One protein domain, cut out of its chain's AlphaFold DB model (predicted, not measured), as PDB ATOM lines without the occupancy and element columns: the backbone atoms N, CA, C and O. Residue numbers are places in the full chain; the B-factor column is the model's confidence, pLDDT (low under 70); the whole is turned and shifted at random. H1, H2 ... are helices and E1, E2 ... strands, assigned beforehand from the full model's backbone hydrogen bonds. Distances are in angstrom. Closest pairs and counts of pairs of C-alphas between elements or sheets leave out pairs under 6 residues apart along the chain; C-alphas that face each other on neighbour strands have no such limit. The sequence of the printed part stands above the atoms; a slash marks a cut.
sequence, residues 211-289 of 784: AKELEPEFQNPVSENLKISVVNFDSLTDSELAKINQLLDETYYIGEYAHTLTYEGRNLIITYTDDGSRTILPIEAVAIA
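Overview. This is residues 211 to 289 of the 784 residues of the protein "Beta-hexosaminidase" of Streptococcus acidominimus (UniProt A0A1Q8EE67). A single helix, H1, packs slantwise over one face of a small three-stranded sheet, and a long stretch with no named element, residues 211 to 237, loops round them before H1. The printed part has 79 residues, with named elements in the order H1, E1, E2, E3; the sheet, E1 - E2 - E3, is antiparallel. The class is mixed, with under half of the residues in named elements. The whole is compact, radius of gyration of the C-alphas 11.8 A, spanning 35 by 21 by 18 A.

Arrangement. E1, residues 259 to 264, E2, residues 267 to 272, and E3, residues 278 to 282, form a meander, each strand the antiparallel neighbour of the one before. In the hairpin E1 and E2, N 262 and O 269 are within hydrogen-bond range at 2.9 A; in the hairpin E2 and E3, N 270 and O 279 are, at 2.9 A. H1, residues 238 to 252, is on one face of the sheet, in two layers, one helix and one sheet, at a height over the sheet of 9.8 A. It runs slantwise to the strands, at 56 degrees to E1 on the local plane. Its closest C-alphas to E1 are Asn 245 and Leu 261, 6.8 A apart. In H1, 10 of 11 O i to N i+4 pairs are within hydrogen-bond range.

Along the chain. H1 begins at C-alpha 238 (5.249, 11.285, 157.540) and is 20.5 A long. E1 is 16.5 A, E2 15.9 A and E3 13.5 A, ending at C-alpha 282 (22.390, 12.536, 159.004).

Size, cuts and confidence. The C-alphas farthest apart, of Asp 275 and Ala 289, are 36.3 A apart. The printed part has no cut, no link between named elements is long, and no printed residue is under 70 in pLDDT.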
ATOM      1  N   ALA A 211      20.675  11.491 175.496       87.94
ATOM      2  CA  ALA A 211      21.410  11.700 174.247       87.94
ATOM      3  C   ALA A 211      22.926  11.440 174.369       87.94
ATOM      4  O   ALA A 211      23.550  11.061 173.378       87.94
ATOM      5  N   LYS A 212      23.514  11.639 175.559       90.44
ATOM      6  CA  LYS A 212      24.935  11.395 175.831       90.44
ATOM      7  C   LYS A 212      25.231   9.941 176.188       90.44
ATOM      8  O   LYS A 212      26.263   9.421 175.771       90.44
ATOM      9  N   GLU A 213      24.339   9.275 176.918       87.94
ATOM     10  CA  GLU A 213      24.445   7.840 177.206       87.94
ATOM     11  C   GLU A 213      24.330   6.996 175.925       87.94
ATOM     12  O   GLU A 213      25.055   6.014 175.775       87.94
ATOM     13  N   LEU A 214      23.495   7.424 174.971       87.12
ATOM     14  CA  LEU A 214      23.283   6.749 173.684       87.12
ATOM     15  C   LEU A 214      24.260   7.166 172.566       87.12
ATOM     16  O   LEU A 214      24.285   6.518 171.520       87.12
ATOM     17  N   GLU A 215      25.089   8.203 172.757       86.38
ATOM     18  CA  GLU A 215      26.073   8.668 171.756       86.38
ATOM     19  C   GLU A 215      26.940   7.539 171.145       86.38
ATOM     20  O   GLU A 215      27.165   7.584 169.931       86.38
ATOM     21  N   PRO A 216      27.410   6.517 171.901       86.38
ATOM     22  CA  PRO A 216      28.203   5.423 171.340       86.38
ATOM     23  C   PRO A 216      27.436   4.540 170.349       86.38
ATOM     24  O   PRO A 216      28.034   4.053 169.390       86.38
ATOM     25  N   GLU A 217      26.130   4.342 170.546       85.56
ATOM     26  CA  GLU A 217      25.323   3.460 169.695       85.56
ATOM     27  C   GLU A 217      25.132   4.070 168.301       85.56
ATOM     28  O   GLU A 217      25.328   3.394 167.289       85.56
ATOM     29  N   PHE A 218      24.883   5.382 168.238       85.12
ATOM     30  CA  PHE A 218      24.745   6.134 166.984       85.12
ATOM     31  C   PHE A 218      26.034   6.228 166.145       85.12
ATOM     32  O   PHE A 218      25.970   6.644 164.988       85.12
ATOM     33  N   GLN A 219      27.195   5.810 166.671       82.50
ATOM     34  CA  GLN A 219      28.423   5.674 165.872       82.50
ATOM     35  C   GLN A 219      28.375   4.468 164.915       82.50
ATOM     36  O   GLN A 219      29.150   4.414 163.958       82.50
ATOM     37  N   ASN A 220      27.484   3.497 165.150       81.25
ATOM     38  CA  ASN A 220      27.309   2.328 164.291       81.25
ATOM     39  C   ASN A 220      26.274   2.634 163.189       81.25
ATOM     40  O   ASN A 220      25.090   2.763 163.499       81.25
ATOM     41  N   PRO A 221      26.655   2.753 161.901       75.31
ATOM     42  CA  PRO A 221      25.712   3.098 160.837       75.31
ATOM     43  C   PRO A 221      24.779   1.929 160.489       75.31
ATOM     44  O   PRO A 221      25.199   0.770 160.474       75.31
ATOM     45  N   VAL A 222      23.531   2.234 160.120       86.12
ATOM     46  CA  VAL A 222      22.582   1.215 159.644       86.12
ATOM     47  C   VAL A 222      23.071   0.602 158.326       86.12
ATOM     48  O   VAL A 222      23.408   1.312 157.374       86.12
ATOM     49  N   SER A 223      23.073  -0.731 158.252       86.25
ATOM     50  CA  SER A 223      23.439  -1.493 157.053       86.25
ATOM     51  C   SER A 223      22.609  -1.085 155.830       86.25
ATOM     52  O   SER A 223      21.385  -1.013 155.906       86.25
ATOM     53  N   GLU A 224      23.257  -0.900 154.673       83.56
ATOM     54  CA  GLU A 224      22.629  -0.452 153.410       83.56
ATOM     55  C   GLU A 224      21.354  -1.225 153.017       83.56
ATOM     56  O   GLU A 224      20.419  -0.652 152.466       83.56
ATOM     57  N   ASN A 225      21.275  -2.521 153.334       86.00
ATOM     58  CA  ASN A 225      20.117  -3.367 153.029       86.00
ATOM     59  C   ASN A 225      18.912  -3.186 153.978       86.00
ATOM     60  O   ASN A 225      17.874  -3.801 153.740       86.00
ATOM     61  N   LEU A 226      19.060  -2.412 155.059       88.94
ATOM     62  CA  LEU A 226      18.002  -2.052 156.013       88.94
ATOM     63  C   LEU A 226      17.563  -0.582 155.868       88.94
ATOM     64  O   LEU A 226      16.545  -0.186 156.430       88.94
ATOM     65  N   LYS A 227      18.302   0.224 155.093       91.62
ATOM     66  CA  LYS A 227      17.993   1.635 154.840       91.62
ATOM     67  C   LYS A 227      16.664   1.803 154.090       91.62
ATOM     68  O   LYS A 227      16.381   1.120 153.105       91.62
ATOM     69  N   ILE A 228      15.854   2.764 154.528       91.62
ATOM     70  CA  ILE A 228      14.535   3.076 153.972       91.62
ATOM     71  C   ILE A 228      14.690   3.731 152.593       91.62
ATOM     72  O   ILE A 228      15.241   4.816 152.453       91.62
ATOM     73  N   SER A 229      14.182   3.112 151.529       88.62
ATOM     74  CA  SER A 229      14.258   3.729 150.198       88.62
ATOM     75  C   SER A 229      13.253   4.883 150.053       88.62
ATOM     76  O   SER A 229      12.063   4.638 149.852       88.62
ATOM     77  N   VAL A 230      13.740   6.127 150.105       88.06
ATOM     78  CA  VAL A 230      12.945   7.373 150.031       88.06
ATOM     79  C   VAL A 230      12.841   7.935 148.608       88.06
ATOM     80  O   VAL A 230      13.488   7.438 147.679       88.06
ATOM     81  N   VAL A 231      12.001   8.950 148.386       81.94
ATOM     82  CA  VAL A 231      11.894   9.619 147.069       81.94
ATOM     83  C   VAL A 231      12.970  10.694 146.867       81.94
ATOM     84  O   VAL A 231      13.575  10.747 145.798       81.94
ATOM     85  N   ASN A 232      13.234  11.512 147.889       82.81
ATOM     86  CA  ASN A 232      14.345  12.465 147.952       82.81
ATOM     87  C   ASN A 232      14.828  12.578 149.408       82.81
ATOM     88  O   ASN A 232      14.040  12.367 150.326       82.81
ATOM     89  N   PHE A 233      16.090  12.951 149.634       85.94
ATOM     90  CA  PHE A 233      16.580  13.253 150.980       85.94
ATOM     91  C   PHE A 233      16.073  14.604 151.488       85.94
ATOM     92  O   PHE A 233      15.735  14.714 152.659       85.94
ATOM     93  N   ASP A 234      15.955  15.636 150.646       82.56
ATOM     94  CA  ASP A 234      15.651  17.001 151.123       82.56
ATOM     95  C   ASP A 234      14.223  17.176 151.688       82.56
ATOM     96  O   ASP A 234      13.913  18.217 152.263       82.56
ATOM     97  N   SER A 235      13.349  16.172 151.550       83.31
ATOM     98  CA  SER A 235      11.979  16.189 152.074       83.31
ATOM     99  C   SER A 235      11.466  14.772 152.365       83.31
ATOM    100  O   SER A 235      11.219  14.009 151.430       83.31
ATOM    101  N   LEU A 236      11.253  14.446 153.642       86.06
ATOM    102  CA  LEU A 236      10.594  13.209 154.077       86.06
ATOM    103  C   LEU A 236       9.074  13.392 154.180       86.06
ATOM    104  O   LEU A 236       8.602  14.427 154.647       86.06
ATOM    105  N   THR A 237       8.306  12.366 153.809       88.56
ATOM    106  CA  THR A 237       6.885  12.256 154.181       88.56
ATOM    107  C   THR A 237       6.719  11.640 155.573       88.56
ATOM    108  O   THR A 237       7.563  10.857 156.011       88.56
ATOM    109  N   ASP A 238       5.583  11.887 156.235       86.88
ATOM    110  CA  ASP A 238       5.249  11.285 157.540       86.88
ATOM    111  C   ASP A 238       5.366   9.747 157.532       86.88
ATOM    112  O   ASP A 238       5.767   9.130 158.516       86.88
ATOM    113  N   SER A 239       5.062   9.108 156.392       89.12
ATOM    114  CA  SER A 239       5.174   7.654 156.229       89.12
ATOM    115  C   SER A 239       6.615   7.170 156.054       89.12
ATOM    116  O   SER A 239       6.895   6.008 156.340       89.12
ATOM    117  N   GLU A 240       7.533   7.998 155.560       90.25
ATOM    118  CA  GLU A 240       8.967   7.681 155.550       90.25
ATOM    119  C   GLU A 240       9.570   7.951 156.936       90.25
ATOM    120  O   GLU A 240      10.265   7.087 157.463       90.25
ATOM    121  N   LEU A 241       9.209   9.069 157.578       90.00
ATOM    122  CA  LEU A 241       9.664   9.428 158.926       90.00
ATOM    123  C   LEU A 241       9.239   8.393 159.985       90.00
ATOM    124  O   LEU A 241      10.061   7.986 160.798       90.00
ATOM    125  N   ALA A 242       8.001   7.889 159.934       90.50
ATOM    126  CA  ALA A 242       7.533   6.841 160.848       90.50
ATOM    127  C   ALA A 242       8.280   5.503 160.670       90.50
ATOM    128  O   ALA A 242       8.549   4.816 161.653       90.50
ATOM    129  N   LYS A 243       8.659   5.143 159.432       91.88
ATOM    130  CA  LYS A 243       9.500   3.958 159.166       91.88
ATOM    131  C   LYS A 243      10.927   4.159 159.670       91.88
ATOM    132  O   LYS A 243      11.535   3.210 160.147       91.88
ATOM    133  N   ILE A 244      11.448   5.383 159.567       92.44
ATOM    134  CA  ILE A 244      12.750   5.746 160.124       92.44
ATOM    135  C   ILE A 244      12.711   5.670 161.657       92.44
ATOM    136  O   ILE A 244      13.628   5.090 162.220       92.44
ATOM    137  N   ASN A 245      11.652   6.138 162.334       91.06
ATOM    138  CA  ASN A 245      11.527   5.981 163.792       91.06
ATOM    139  C   ASN A 245      11.571   4.504 164.196       91.06
ATOM    140  O   ASN A 245      12.434   4.126 164.976       91.06
ATOM    141  N   GLN A 246      10.733   3.661 163.577       91.75
ATOM    142  CA  GLN A 246      10.721   2.220 163.847       91.75
ATOM    143  C   GLN A 246      12.096   1.569 163.597       91.75
ATOM    144  O   GLN A 246      12.532   0.731 164.377       91.75
ATOM    145  N   LEU A 247      12.808   1.969 162.537       92.25
ATOM    146  CA  LEU A 247      14.165   1.491 162.260       92.25
ATOM    147  C   LEU A 247      15.169   1.925 163.343       92.25
ATOM    148  O   LEU A 247      16.054   1.146 163.693       92.25
ATOM    149  N   LEU A 248      15.043   3.141 163.885       91.56
ATOM    150  CA  LEU A 248      15.870   3.622 164.997       91.56
ATOM    151  C   LEU A 248      15.538   2.883 166.305       91.56
ATOM    152  O   LEU A 248      16.461   2.478 167.011       91.56
ATOM    153  N   ASP A 249      14.254   2.642 166.587       90.12
ATOM    154  CA  ASP A 249      13.781   1.839 167.724       90.12
ATOM    155  C   ASP A 249      14.341   0.407 167.675       90.12
ATOM    156  O   ASP A 249      14.886  -0.083 168.663       90.12
ATOM    157  N   GLU A 250      14.253  -0.252 166.514       89.12
ATOM    158  CA  GLU A 250      14.710  -1.635 166.307       89.12
ATOM    159  C   GLU A 250      16.244  -1.777 166.245       89.12
ATOM    160  O   GLU A 250      16.764  -2.850 166.552       89.12
ATOM    161  N   THR A 251      16.978  -0.725 165.853       88.00
ATOM    162  CA  THR A 251      18.450  -0.777 165.701       88.00
ATOM    163  C   THR A 251      19.197  -0.297 166.944       88.00
ATOM    164  O   THR A 251      20.203  -0.900 167.316       88.00
ATOM    165  N   TYR A 252      18.726   0.781 167.578       88.62
ATOM    166  CA  TYR A 252      19.425   1.486 168.660       88.62
ATOM    167  C   TYR A 252      18.676   1.436 170.005       88.62
ATOM    168  O   TYR A 252      19.091   2.088 170.958       88.62
ATOM    169  N   TYR A 253      17.575   0.677 170.094       85.31
ATOM    170  CA  TYR A 253      16.779   0.452 171.314       85.31
ATOM    171  C   TYR A 253      16.203   1.725 171.970       85.31
ATOM    172  O   TYR A 253      15.756   1.696 173.117       85.31
ATOM    173  N   ILE A 254      16.139   2.845 171.237       87.00
ATOM    174  CA  ILE A 254      15.704   4.143 171.784       87.00
ATOM    175  C   ILE A 254      14.237   4.183 172.233       87.00
ATOM    176  O   ILE A 254      13.860   5.082 172.979       87.00
ATOM    177  N   GLY A 255      13.431   3.192 171.844       82.31
ATOM    178  CA  GLY A 255      12.048   3.017 172.287       82.31
ATOM    179  C   GLY A 255      11.877   2.688 173.778       82.31
ATOM    180  O   GLY A 255      10.746   2.705 174.262       82.31
ATOM    181  N   GLU A 256      12.957   2.416 174.524       83.75
ATOM    182  CA  GLU A 256      12.911   2.379 175.998       83.75
ATOM    183  C   GLU A 256      12.836   3.786 176.633       83.75
ATOM    184  O   GLU A 256      12.419   3.912 177.785       83.75
ATOM    185  N   TYR A 257      13.163   4.841 175.877       88.56
ATOM    186  CA  TYR A 257      13.116   6.245 176.299       88.56
ATOM    187  C   TYR A 257      11.982   6.983 175.579       88.56
ATOM    188  O   TYR A 257      11.781   6.815 174.371       88.56
ATOM    189  N   ALA A 258      11.244   7.849 176.280       88.94
ATOM    190  CA  ALA A 258      10.191   8.625 175.638       88.94
ATOM    191  C   ALA A 258      10.834   9.711 174.763       88.94
ATOM    192  O   ALA A 258      11.585  10.556 175.250       88.94
ATOM    193  N   HIS A 259      10.570   9.687 173.455       91.75
ATOM    194  CA  HIS A 259      11.223  10.574 172.495       91.75
ATOM    195  C   HIS A 259      10.287  11.025 171.366       91.75
ATOM    196  O   HIS A 259       9.174  10.531 171.194       91.75
ATOM    197  N   THR A 260      10.758  11.996 170.584       91.19
ATOM    198  CA  THR A 260      10.105  12.493 169.366       91.19
ATOM    199  C   THR A 260      11.139  12.676 168.259       91.19
ATOM    200  O   THR A 260      12.251  13.136 168.519       91.19
ATOM    201  N   LEU A 261      10.775  12.327 167.023       90.88
ATOM    202  CA  LEU A 261      11.636  12.445 165.847       90.88
ATOM    203  C   LEU A 261      11.155  13.578 164.936       90.88
ATOM    204  O   LEU A 261       9.974  13.680 164.608       90.88
ATOM    205  N   THR A 262      12.090  14.417 164.500       89.50
ATOM    206  CA  THR A 262      11.857  15.514 163.548       89.50
ATOM    207  C   THR A 262      12.951  15.536 162.479       89.50
ATOM    208  O   THR A 262      13.958  14.837 162.603       89.50
ATOM    209  N   TYR A 263      12.748  16.299 161.404       86.88
ATOM    210  CA  TYR A 263      13.659  16.352 160.262       86.88
ATOM    211  C   TYR A 263      13.917  17.797 159.812       86.88
ATOM    212  O   TYR A 263      12.973  18.538 159.541       86.88
ATOM    213  N   GLU A 264      15.191  18.182 159.710       85.81
ATOM    214  CA  GLU A 264      15.634  19.519 159.308       85.81
ATOM    215  C   GLU A 264      16.968  19.447 158.541       85.81
ATOM    216  O   GLU A 264      17.972  18.953 159.051       85.81
ATOM    217  N   GLY A 265      17.000  19.957 157.304       78.19
ATOM    218  CA  GLY A 265      18.249  20.203 156.563       78.19
ATOM    219  C   GLY A 265      19.188  18.995 156.439       78.19
ATOM    220  O   GLY A 265      20.373  19.125 156.736       78.19
ATOM    221  N   ARG A 266      18.664  17.831 156.027       88.44
ATOM    222  CA  ARG A 266      19.352  16.518 155.974       88.44
ATOM    223  C   ARG A 266      19.723  15.887 157.313       88.44
ATOM    224  O   ARG A 266      20.265  14.788 157.322       88.44
ATOM    225  N   ASN A 267      19.332  16.487 158.431       90.62
ATOM    226  CA  ASN A 267      19.489  15.892 159.750       90.62
ATOM    227  C   ASN A 267      18.144  15.429 160.316       90.62
ATOM    228  O   ASN A 267      17.140  16.137 160.279       90.62
ATOM    229  N   LEU A 268      18.149  14.229 160.878       90.50
ATOM    230  CA  LEU A 268      17.133  13.722 161.784       90.50
ATOM    231  C   LEU A 268      17.484  14.195 163.196       90.50
ATOM    232  O   LEU A 268      18.628  14.058 163.631       90.50
ATOM    233  N   ILE A 269      16.507  14.753 163.904       91.94
ATOM    234  CA  ILE A 269      16.666  15.257 165.269       91.94
ATOM    235  C   ILE A 269      15.754  14.436 166.177       91.94
ATOM    236  O   ILE A 269      14.526  14.568 166.128       91.94
ATOM    237  N   ILE A 270      16.373  13.597 167.005       91.56
ATOM    238  CA  ILE A 270      15.720  12.840 168.076       91.56
ATOM    239  C   ILE A 270      15.743  13.734 169.314       91.56
ATOM    240  O   ILE A 270      16.818  14.143 169.751       91.56
ATOM    241  N   THR A 271      14.579  14.060 169.872       91.44
ATOM    242  CA  THR A 271      14.454  14.795 171.140       91.44
ATOM    243  C   THR A 271      13.846  13.880 172.192       91.44
ATOM    244  O   THR A 271      12.678  13.503 172.066       91.44
ATOM    245  N   TYR A 272      14.616  13.541 173.225       90.56
ATOM    246  CA  TYR A 272      14.144  12.750 174.362       90.56
ATOM    247  C   TYR A 272      13.303  13.652 175.270       90.56
ATOM    248  O   TYR A 272      13.728  14.736 175.667       90.56
ATOM    249  N   THR A 273      12.071  13.245 175.564       88.06
ATOM    250  CA  THR A 273      11.112  14.048 176.332       88.06
ATOM    251  C   THR A 273      11.293  13.923 177.842       88.06
ATOM    252  O   THR A 273      10.770  14.762 178.571       88.06
ATOM    253  N   ASP A 274      12.036  12.913 178.304       84.50
ATOM    254  CA  ASP A 274      12.298  12.672 179.729       84.50
ATOM    255  C   ASP A 274      13.312  13.666 180.331       84.50
ATOM    256  O   ASP A 274      13.146  14.093 181.474       84.50
ATOM    257  N   ASP A 275      14.332  14.084 179.565       86.38
ATOM    258  CA  ASP A 275      15.350  15.063 179.992       86.38
ATOM    259  C   ASP A 275      15.491  16.297 179.069       86.38
ATOM    260  O   ASP A 275      16.181  17.257 179.419       86.38
ATOM    261  N   GLY A 276      14.816  16.301 177.913       84.44
ATOM    262  CA  GLY A 276      14.857  17.372 176.911       84.44
ATOM    263  C   GLY A 276      16.070  17.338 175.973       84.44
ATOM    264  O   GLY A 276      16.205  18.236 175.135       84.44
ATOM    265  N   SER A 277      16.954  16.346 176.108       89.81
ATOM    266  CA  SER A 277      18.198  16.244 175.341       89.81
ATOM    267  C   SER A 277      17.970  15.855 173.879       89.81
ATOM    268  O   SER A 277      16.899  15.371 173.496       89.81
ATOM    269  N   ARG A 278      18.978  16.100 173.028       89.69
ATOM    270  CA  ARG A 278      18.878  15.865 171.581       89.69
ATOM    271  C   ARG A 278      20.067  15.113 171.001       89.69
ATOM    272  O   ARG A 278      21.211  15.510 171.220       89.69
ATOM    273  N   THR A 279      19.764  14.111 170.177       89.88
ATOM    274  CA  THR A 279      20.699  13.475 169.237       89.88
ATOM    275  C   THR A 279      20.394  13.967 167.820       89.88
ATOM    276  O   THR A 279      19.230  14.122 167.448       89.88
ATOM    277  N   ILE A 280      21.437  14.202 167.020       89.94
ATOM    278  CA  ILE A 280      21.337  14.640 165.623       89.94
ATOM    279  C   ILE A 280      22.056  13.610 164.742       89.94
ATOM    280  O   ILE A 280      23.208  13.279 165.013       89.94
ATOM    281  N   LEU A 281      21.384  13.104 163.704       89.88
ATOM    282  CA  LEU A 281      21.875  12.033 162.825       89.88
ATOM    283  C   LEU A 281      21.637  12.400 161.343       89.88
ATOM    284  O   LEU A 281      20.523  12.801 161.010       89.88
ATOM    285  N   PRO A 282      22.612  12.258 160.425       91.25
ATOM    286  CA  PRO A 282      22.390  12.536 159.004       91.25
ATOM    287  C   PRO A 282      21.443  11.508 158.364       91.25
ATOM    288  O   PRO A 282      21.533  10.309 158.630       91.25
ATOM    289  N   ILE A 283      20.555  11.958 157.476       89.44
ATOM    290  CA  ILE A 283      19.547  11.118 156.802       89.44
ATOM    291  C   ILE A 283      20.170  10.006 155.940       89.44
ATOM    292  O   ILE A 283      19.606   8.918 155.813       89.44
ATOM    293  N   GLU A 284      21.368  10.224 155.397       88.69
ATOM    294  CA  GLU A 284      22.122   9.225 154.636       88.69
ATOM    295  C   GLU A 284      22.584   8.029 155.500       88.69
ATOM    296  O   GLU A 284      22.904   6.965 154.959       88.69
ATOM    297  N   ALA A 285      22.540   8.139 156.835       88.25
ATOM    298  CA  ALA A 285      22.688   6.989 157.728       88.25
ATOM    299  C   ALA A 285      21.537   5.972 157.574       88.25
ATOM    300  O   ALA A 285      21.709   4.829 157.989       88.25
ATOM    301  N   VAL A 286      20.401   6.347 156.956       89.94
ATOM    302  CA  VAL A 286      19.164   5.542 156.940       89.94
ATOM    303  C   VAL A 286      18.389   5.429 155.594       89.94
ATOM    304  O   VAL A 286      17.329   4.809 155.637       89.94
ATOM    305  N   ALA A 287      18.826   5.928 154.404       90.44
ATOM    306  CA  ALA A 287      17.979   5.906 153.159       90.44
ATOM    307  C   ALA A 287      18.636   5.843 151.708       90.44
ATOM    308  O   ALA A 287      19.785   6.255 151.582       90.44
ATOM    309  N   ILE A 288      17.940   5.354 150.614       90.00
ATOM    310  CA  ILE A 288      18.482   4.988 149.212       90.00
ATOM    311  C   ILE A 288      17.529   4.944 147.900       90.00
ATOM    312  O   ILE A 288      16.325   5.164 148.045       90.00
ATOM    313  N   ALA A 289      18.005   4.595 146.637       85.25
ATOM    314  CA  ALA A 289      17.367   4.746 145.236       85.25
ATOM    315  C   ALA A 289      17.433   3.587 144.093       85.25
ATOM    316  O   ALA A 289      17.685   2.443 144.458       85.25
TER     317      ALA A 289